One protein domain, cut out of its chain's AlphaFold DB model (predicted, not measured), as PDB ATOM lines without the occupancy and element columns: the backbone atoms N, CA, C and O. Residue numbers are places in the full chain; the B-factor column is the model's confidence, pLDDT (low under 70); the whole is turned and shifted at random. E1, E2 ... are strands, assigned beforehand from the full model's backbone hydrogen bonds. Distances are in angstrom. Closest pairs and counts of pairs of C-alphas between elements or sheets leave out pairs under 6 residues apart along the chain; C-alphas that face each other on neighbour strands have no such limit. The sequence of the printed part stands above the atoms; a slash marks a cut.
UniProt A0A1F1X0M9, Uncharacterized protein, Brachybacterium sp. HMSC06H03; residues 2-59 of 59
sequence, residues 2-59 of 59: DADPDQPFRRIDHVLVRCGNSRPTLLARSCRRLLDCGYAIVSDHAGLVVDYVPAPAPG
ATOM      1  N   ASP A   2     142.378  64.029 164.107       53.72
ATOM      2  CA  ASP A   2     143.133  64.780 163.108       53.72
ATOM      3  C   ASP A   2     143.937  65.867 163.821       53.72
ATOM      4  O   ASP A   2     143.403  66.605 164.652       53.72
ATOM      5  N   ALA A   3     145.240  65.907 163.549       62.28
ATOM      6  CA  ALA A   3     146.090  66.990 164.005       62.28
ATOM      7  C   ALA A   3     145.641  68.262 163.279       62.28
ATOM      8  O   ALA A   3     145.649  68.310 162.050       62.28
ATOM      9  N   ASP A   4     145.220  69.271 164.041       65.06
ATOM     10  CA  ASP A   4     144.975  70.604 163.499       65.06
ATOM     11  C   ASP A   4     146.287  71.097 162.862       65.06
ATOM     12  O   ASP A   4     147.291  71.194 163.577       65.06
ATOM     13  N   PRO A   5     146.319  71.367 161.544       65.38
ATOM     14  CA  PRO A   5     147.542  71.757 160.847       65.38
ATOM     15  C   PRO A   5     148.143  73.065 161.381       65.38
ATOM     16  O   PRO A   5     149.325  73.318 161.155       65.38
ATOM     17  N   ASP A   6     147.371  73.868 162.122       64.50
ATOM     18  CA  ASP A   6     147.846  75.100 162.750       64.50
ATOM     19  C   ASP A   6     148.404  74.891 164.171       64.50
ATOM     20  O   ASP A   6     148.862  75.845 164.810       64.50
ATOM     21  N   GLN A   7     148.421  73.660 164.696       57.66
ATOM     22  CA  GLN A   7     149.139  73.357 165.933       57.66
ATOM     23  C   GLN A   7     150.661  73.298 165.716       57.66
ATOM     24  O   GLN A   7     151.130  72.784 164.703       57.66
ATOM     25  N   PRO A   8     151.466  73.787 166.680       62.00
ATOM     26  CA  PRO A   8     151.075  74.343 167.981       62.00
ATOM     27  C   PRO A   8     150.878  75.874 167.971       62.00
ATOM     28  O   PRO A   8     150.729  76.476 169.029       62.00
ATOM     29  N   PHE A   9     150.889  76.533 166.809       66.31
ATOM     30  CA  PHE A   9     151.028  77.990 166.712       66.31
ATOM     31  C   PHE A   9     149.880  78.690 165.986       66.31
ATOM     32  O   PHE A   9     150.112  79.509 165.078       66.31
ATOM     33  N   ARG A  10     148.652  78.424 166.433       71.75
ATOM     34  CA  ARG A  10     147.464  79.131 165.949       71.75
ATOM     35  C   ARG A  10     147.673  80.645 166.081       71.75
ATOM     36  O   ARG A  10     148.128  81.141 167.108       71.75
ATOM     37  N   ARG A  11     147.408  81.399 165.010       79.75
ATOM     38  CA  ARG A  11     147.537  82.870 164.983       79.75
ATOM     39  C   ARG A  11     146.297  83.508 165.612       79.75
ATOM     40  O   ARG A  11     145.466  84.053 164.900       79.75
ATOM     41  N   ILE A  12     146.152  83.376 166.927       87.06
ATOM     42  CA  ILE A  12     144.974  83.863 167.667       87.06
ATOM     43  C   ILE A  12     145.241  85.163 168.434       87.06
ATOM     44  O   ILE A  12     144.308  85.926 168.681       87.06
ATOM     45  N   ASP A  13     146.505  85.487 168.699       88.50
ATOM     46  CA  ASP A  13     146.919  86.748 169.317       88.50
ATOM     47  C   ASP A  13     147.133  87.836 168.254       88.50
ATOM     48  O   ASP A  13     147.905  87.662 167.307       88.50
ATOM     49  N   HIS A  14     146.449  88.974 168.409       92.25
ATOM     50  CA  HIS A  14     146.442  90.061 167.428       92.25
ATOM     51  C   HIS A  14     146.694  91.416 168.090       92.25
ATOM     52  O   HIS A  14     146.147  91.715 169.150       92.25
ATOM     53  N   VAL A  15     147.455  92.276 167.410       94.62
ATOM     54  CA  VAL A  15     147.562  93.706 167.726       94.62
ATOM     55  C   VAL A  15     147.049  94.488 166.525       94.62
ATOM     56  O   VAL A  15     147.490  94.269 165.396       94.62
ATOM     57  N   LEU A  16     146.099  95.389 166.764       95.12
ATOM     58  CA  LEU A  16     145.440  96.172 165.723       95.12
ATOM     59  C   LEU A  16     145.852  97.641 165.824       95.12
ATOM     60  O   LEU A  16     145.899  98.212 166.913       95.12
ATOM     61  N   VAL A  17     146.098  98.267 164.674       95.38
ATOM     62  CA  VAL A  17     146.360  99.707 164.574       95.38
ATOM     63  C   VAL A  17     145.117 100.400 164.038       95.38
ATOM     64  O   VAL A  17     144.573 100.009 163.007       95.38
ATOM     65  N   ARG A  18     144.684 101.463 164.720       93.88
ATOM     66  CA  ARG A  18     143.604 102.322 164.230       93.88
ATOM     67  C   ARG A  18     144.052 103.036 162.952       93.88
ATOM     68  O   ARG A  18     145.116 103.646 162.917       93.88
ATOM     69  N   CYS A  19     143.215 103.023 161.923       92.44
ATOM     70  CA  CYS A  19     143.411 103.885 160.764       92.44
ATOM     71  C   CYS A  19     142.934 105.316 161.051       92.44
ATOM     72  O   CYS A  19     141.948 105.520 161.757       92.44
ATOM     73  N   GLY A  20     143.630 106.300 160.479       87.25
ATOM     74  CA  GLY A  20     143.070 107.628 160.232       87.25
ATOM     75  C   GLY A  20     142.134 107.593 159.020       87.25
ATOM     76  O   GLY A  20     141.502 106.576 158.746       87.25
ATOM     77  N   ASN A  21     142.092 108.676 158.243       86.94
ATOM     78  CA  ASN A  21     141.159 108.794 157.114       86.94
ATOM     79  C   ASN A  21     141.313 107.695 156.046       86.94
ATOM     80  O   ASN A  21     140.328 107.312 155.427       86.94
ATOM     81  N   SER A  22     142.530 107.198 155.802       86.75
ATOM     82  CA  SER A  22     142.775 106.185 154.758       86.75
ATOM     83  C   SER A  22     143.943 105.236 155.034       86.75
ATOM     84  O   SER A  22     144.181 104.315 154.254       86.75
ATOM     85  N   ARG A  23     144.706 105.453 156.113       91.19
ATOM     86  CA  ARG A  23     145.940 104.710 156.415       91.19
ATOM     87  C   ARG A  23     146.095 104.466 157.918       91.19
ATOM     88  O   ARG A  23     145.535 105.240 158.698       91.19
ATOM     89  N   PRO A  24     146.858 103.438 158.334       93.75
ATOM     90  CA  PRO A  24     147.212 103.221 159.735       93.75
ATOM     91  C   PRO A  24     147.857 104.466 160.345       93.75
ATOM     92  O   PRO A  24     148.653 105.129 159.684       93.75
ATOM     93  N   THR A  25     147.551 104.773 161.605       93.25
ATOM     94  CA  THR A  25     148.241 105.851 162.337       93.25
ATOM     95  C   THR A  25     149.672 105.469 162.726       93.25
ATOM     96  O   THR A  25     150.508 106.343 162.950       93.25
ATOM     97  N   LEU A  26     149.961 104.166 162.772       96.44
ATOM     98  CA  LEU A  26     151.263 103.587 163.077       96.44
ATOM     99  C   LEU A  26     151.642 102.531 162.034       96.44
ATOM    100  O   LEU A  26     150.810 101.729 161.612       96.44
ATOM    101  N   LEU A  27     152.916 102.497 161.655       95.75
ATOM    102  CA  LEU A  27     153.482 101.469 160.786       95.75
ATOM    103  C   LEU A  27     154.249 100.453 161.629       95.75
ATOM    104  O   LEU A  27     155.119 100.831 162.416       95.75
ATOM    105  N   ALA A  28     153.935  99.167 161.466       96.19
ATOM    106  CA  ALA A  28     154.686  98.095 162.113       96.19
ATOM    107  C   ALA A  28     156.065  97.969 161.451       96.19
ATOM    108  O   ALA A  28     156.159  97.687 160.256       96.19
ATOM    109  N   ARG A  29     157.140  98.167 162.220       97.00
ATOM    110  CA  ARG A  29     158.512  97.868 161.780       97.00
ATOM    111  C   ARG A  29     158.879  96.411 162.006       97.00
ATOM    112  O   ARG A  29     159.667  95.858 161.245       97.00
ATOM    113  N   SER A  30     158.343  95.814 163.064       96.69
ATOM    114  CA  SER A  30     158.577  94.423 163.427       96.69
ATOM    115  C   SER A  30     157.311  93.855 164.063       96.69
ATOM    116  O   SER A  30     156.533  94.588 164.668       96.69
ATOM    117  N   CYS A  31     157.097  92.553 163.914       94.62
ATOM    118  CA  CYS A  31     156.062  91.813 164.621       94.62
ATOM    119  C   CYS A  31     156.620  90.416 164.875       94.62
ATOM    120  O   CYS A  31     156.908  89.683 163.925       94.62
ATOM    121  N   ARG A  32     156.851  90.073 166.142       91.75
ATOM    122  CA  ARG A  32     157.482  88.807 166.521       91.75
ATOM    123  C   ARG A  32     156.782  88.177 167.708       91.75
ATOM    124  O   ARG A  32     156.365  88.864 168.639       91.75
ATOM    125  N   ARG A  33     156.719  86.850 167.692       87.75
ATOM    126  CA  ARG A  33     156.330  86.080 168.868       87.75
ATOM    127  C   ARG A  33     157.503  86.023 169.833       87.75
ATOM    128  O   ARG A  33     158.630  85.743 169.424       87.75
ATOM    129  N   LEU A  34     157.231  86.275 171.100       85.88
ATOM    130  CA  LEU A  34     158.152  86.028 172.188       85.88
ATOM    131  C   LEU A  34     157.881  84.612 172.698       85.88
ATOM    132  O   LEU A  34     156.933  84.379 173.444       85.88
ATOM    133  N   LEU A  35     158.686  83.667 172.211       78.62
ATOM    134  CA  LEU A  35     158.624  82.255 172.605       78.62
ATOM    135  C   LEU A  35     159.463  81.964 173.857       78.62
ATOM    136  O   LEU A  35     159.351  80.891 174.439       78.62
ATOM    137  N   ASP A  36     160.325  82.904 174.244       69.38
ATOM    138  CA  ASP A  36     161.360  82.686 175.244       69.38
ATOM    139  C   ASP A  36     160.881  83.142 176.628       69.38
ATOM    140  O   ASP A  36     160.738  84.337 176.887       69.38
ATOM    141  N   CYS A  37     160.586  82.173 177.499       60.97
ATOM    142  CA  CYS A  37     160.169  82.405 178.888       60.97
ATOM    143  C   CYS A  37     161.207  81.880 179.907       60.97
ATOM    144  O   CYS A  37     160.925  81.798 181.103       60.97
ATOM    145  N   GLY A  38     162.419  81.508 179.472       67.38
ATOM    146  CA  GLY A  38     163.377  80.827 180.349       67.38
ATOM    147  C   GLY A  38     162.813  79.507 180.900       67.38
ATOM    148  O   GLY A  38     162.080  78.801 180.213       67.38
ATOM    149  N   TYR A  39     163.137  79.156 182.150       69.31
ATOM    150  CA  TYR A  39     162.711  77.886 182.771       69.31
ATOM    151  C   TYR A  39     161.222  77.815 183.157       69.31
ATOM    152  O   TYR A  39     160.764  76.754 183.579       69.31
ATOM    153  N   ALA A  40     160.467  78.910 183.044       74.12
ATOM    154  CA  ALA A  40     159.075  78.968 183.473       74.12
ATOM    155  C   ALA A  40     158.178  79.429 182.324       74.12
ATOM    156  O   ALA A  40     158.273  80.561 181.865       74.12
ATOM    157  N   ILE A  41     157.264  78.565 181.887       78.62
ATOM    158  CA  ILE A  41     156.189  78.958 180.975       78.62
ATOM    159  C   ILE A  41     155.175  79.766 181.790       78.62
ATOM    160  O   ILE A  41     154.510  79.223 182.668       78.62
ATOM    161  N   VAL A  42     155.088  81.069 181.524       83.00
ATOM    162  CA  VAL A  42     154.189  81.981 182.257       83.00
ATOM    163  C   VAL A  42     152.744  81.936 181.752       83.00
ATOM    164  O   VAL A  42     151.846  82.414 182.438       83.00
ATOM    165  N   SER A  43     152.525  81.399 180.549       84.00
ATOM    166  CA  SER A  43     151.233  81.338 179.862       84.00
ATOM    167  C   SER A  43     151.234  80.223 178.812       84.00
ATOM    168  O   SER A  43     152.279  79.915 178.241       84.00
ATOM    169  N   ASP A  44     150.070  79.644 178.526       81.31
ATOM    170  CA  ASP A  44     149.854  78.706 177.416       81.31
ATOM    171  C   ASP A  44     149.809  79.399 176.038       81.31
ATOM    172  O   ASP A  44     149.832  78.731 175.003       81.31
ATOM    173  N   HIS A  45     149.822  80.736 176.021       84.69
ATOM    174  CA  HIS A  45     150.021  81.568 174.835       84.69
ATOM    175  C   HIS A  45     151.428  82.177 174.793       84.69
ATOM    176  O   HIS A  45     151.956  82.655 175.801       84.69
ATOM    177  N   ALA A  46     152.010  82.255 173.593       84.38
ATOM    178  CA  ALA A  46     153.225  83.032 173.358       84.38
ATOM    179  C   ALA A  46     152.913  84.534 173.325       84.38
ATOM    180  O   ALA A  46     151.927  84.961 172.726       84.38
ATOM    181  N   GLY A  47     153.794  85.357 173.895       86.50
ATOM    182  CA  GLY A  47     153.655  86.810 173.794       86.50
ATOM    183  C   GLY A  47     153.800  87.294 172.347       86.50
ATOM    184  O   GLY A  47     154.537  86.702 171.557       86.50
ATOM    185  N   LEU A  48     153.151  88.405 171.997       90.75
ATOM    186  CA  LEU A  48     153.342  89.086 170.714       90.75
ATOM    187  C   LEU A  48     153.913  90.484 170.958       90.75
ATOM    188  O   LEU A  48     153.322  91.287 171.674       90.75
ATOM    189  N   VAL A  49     155.069  90.773 170.359       93.88
ATOM    190  CA  VAL A  49     155.743  92.072 170.459       93.88
ATOM    191  C   VAL A  49     155.761  92.719 169.085       93.88
ATOM    192  O   VAL A  49     156.205  92.112 168.107       93.88
ATOM    193  N   VAL A  50     155.275  93.957 169.024       96.88
ATOM    194  CA  VAL A  50     155.187  94.739 167.794       96.88
ATOM    195  C   VAL A  50     155.845  96.089 168.023       96.88
ATOM    196  O   VAL A  50     155.443  96.833 168.916       96.88
ATOM    197  N   ASP A  51     156.840  96.407 167.200       97.81
ATOM    198  CA  ASP A  51     157.471  97.723 167.209       97.81
ATOM    199  C   ASP A  51     156.781  98.615 166.178       97.81
ATOM    200  O   ASP A  51     156.743  98.289 164.986       97.81
ATOM    201  N   TYR A  52     156.275  99.761 166.624       97.38
ATOM    202  CA  TYR A  52     155.598 100.735 165.775       97.38
ATOM    203  C   TYR A  52     156.410 102.014 165.601       97.38
ATOM    204  O   TYR A  52     157.116 102.455 166.506       97.38
ATOM    205  N   VAL A  53     156.242 102.652 164.447       97.19
ATOM    206  CA  VAL A  53     156.649 104.042 164.213       97.19
ATOM    207  C   VAL A  53     155.459 104.867 163.730       97.19
ATOM    208  O   VAL A  53     154.534 104.296 163.146       97.19
ATOM    209  N   PRO A  54     155.456 106.195 163.945       94.25
ATOM    210  CA  PRO A  54     154.428 107.063 163.384       94.25
ATOM    211  C   PRO A  54     154.307 106.878 161.872       94.25
ATOM    212  O   PRO A  54     155.314 106.804 161.163       94.25
ATOM    213  N   ALA A  55     153.074 106.807 161.371       90.25
ATOM    214  CA  ALA A  55     152.851 106.911 159.938       90.25
ATOM    215  C   ALA A  55     153.223 108.327 159.450       90.25
ATOM    216  O   ALA A  55     153.060 109.290 160.205       90.25
ATOM    217  N   PRO A  56     153.712 108.480 158.204       84.69
ATOM    218  CA  PRO A  56     153.989 109.793 157.635       84.69
ATOM    219  C   PRO A  56     152.750 110.690 157.694       84.69
ATOM    220  O   PRO A  56     151.634 110.221 157.442       84.69
ATOM    221  N   ALA A  57     152.950 111.975 157.990       77.19
ATOM    222  CA  ALA A  57     151.881 112.958 157.874       77.19
ATOM    223  C   ALA A  57     151.342 112.972 156.429       77.19
ATOM    224  O   ALA A  57     152.117 112.751 155.490       77.19
ATOM    225  N   PRO A  58     150.034 113.199 156.226       69.62
ATOM    226  CA  PRO A  58     149.516 113.455 154.890       69.62
ATOM    227  C   PRO A  58     150.230 114.686 154.312       69.62
ATOM    228  O   PRO A  58     150.318 115.713 154.987       69.62
ATOM    229  N   GLY A  59     150.804 114.528 153.117       58.34
ATOM    230  CA  GLY A  59     151.401 115.618 152.342       58.34
ATOM    231  C   GLY A  59     150.368 116.417 151.566       58.34
ATOM    232  O   GLY A  59     149.210 115.948 151.470       58.34
TER     233      GLY A  59
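AT A GLANCE: This is residues 2 to 59 of the 59 residues of an uncharacterized protein of Brachybacterium sp. HMSC06H03 (UniProt A0A1F1X0M9). Little regular structure is present: a long unnamed stretch, residues 2 to 25, comes in from a free end and runs beside one long two-stranded hairpin, E1 then E2, before turning into E1. Residues 2 to 8 and the loop residues 38 to 44 stick out. The printed part has 58 residues, with no named helix; its class is all strand, with 17 residues in the two antiparallel strands. It is flat, 50 by 31 by 14 A, and only just extended, close to loose, with a radius of gyration of the C-alphas of 15.9 A.

HOW THE PARTS SIT: E1, residues 26 to 34, and E2, residues 47 to 54, form an antiparallel hairpin at 162 degrees between directions. C-alphas 31 and 50 face each other at 4.4 A. N 27 and O 53 are within hydrogen-bond range at 2.8 A, as are N 34 and O 47 at 2.8 A. E1 bends by 65 degrees at residue 29.

IN THESE COORDINATES: E1 runs 20.9 A from C-alpha 26 at (151.263, 103.587, 163.077). E2 runs 22.8 A to C-alpha 54 at (154.428, 107.063, 163.384).

THE WHOLE: The C-alphas of Asp 2 and Gly 59, the two farthest apart, are 52.6 A apart. The printed part has no cut. The link from E1 to E2, 12 residues, is long. The pLDDT is under 70 at residues 2 to 9, 36 to 39 and 58 to 59.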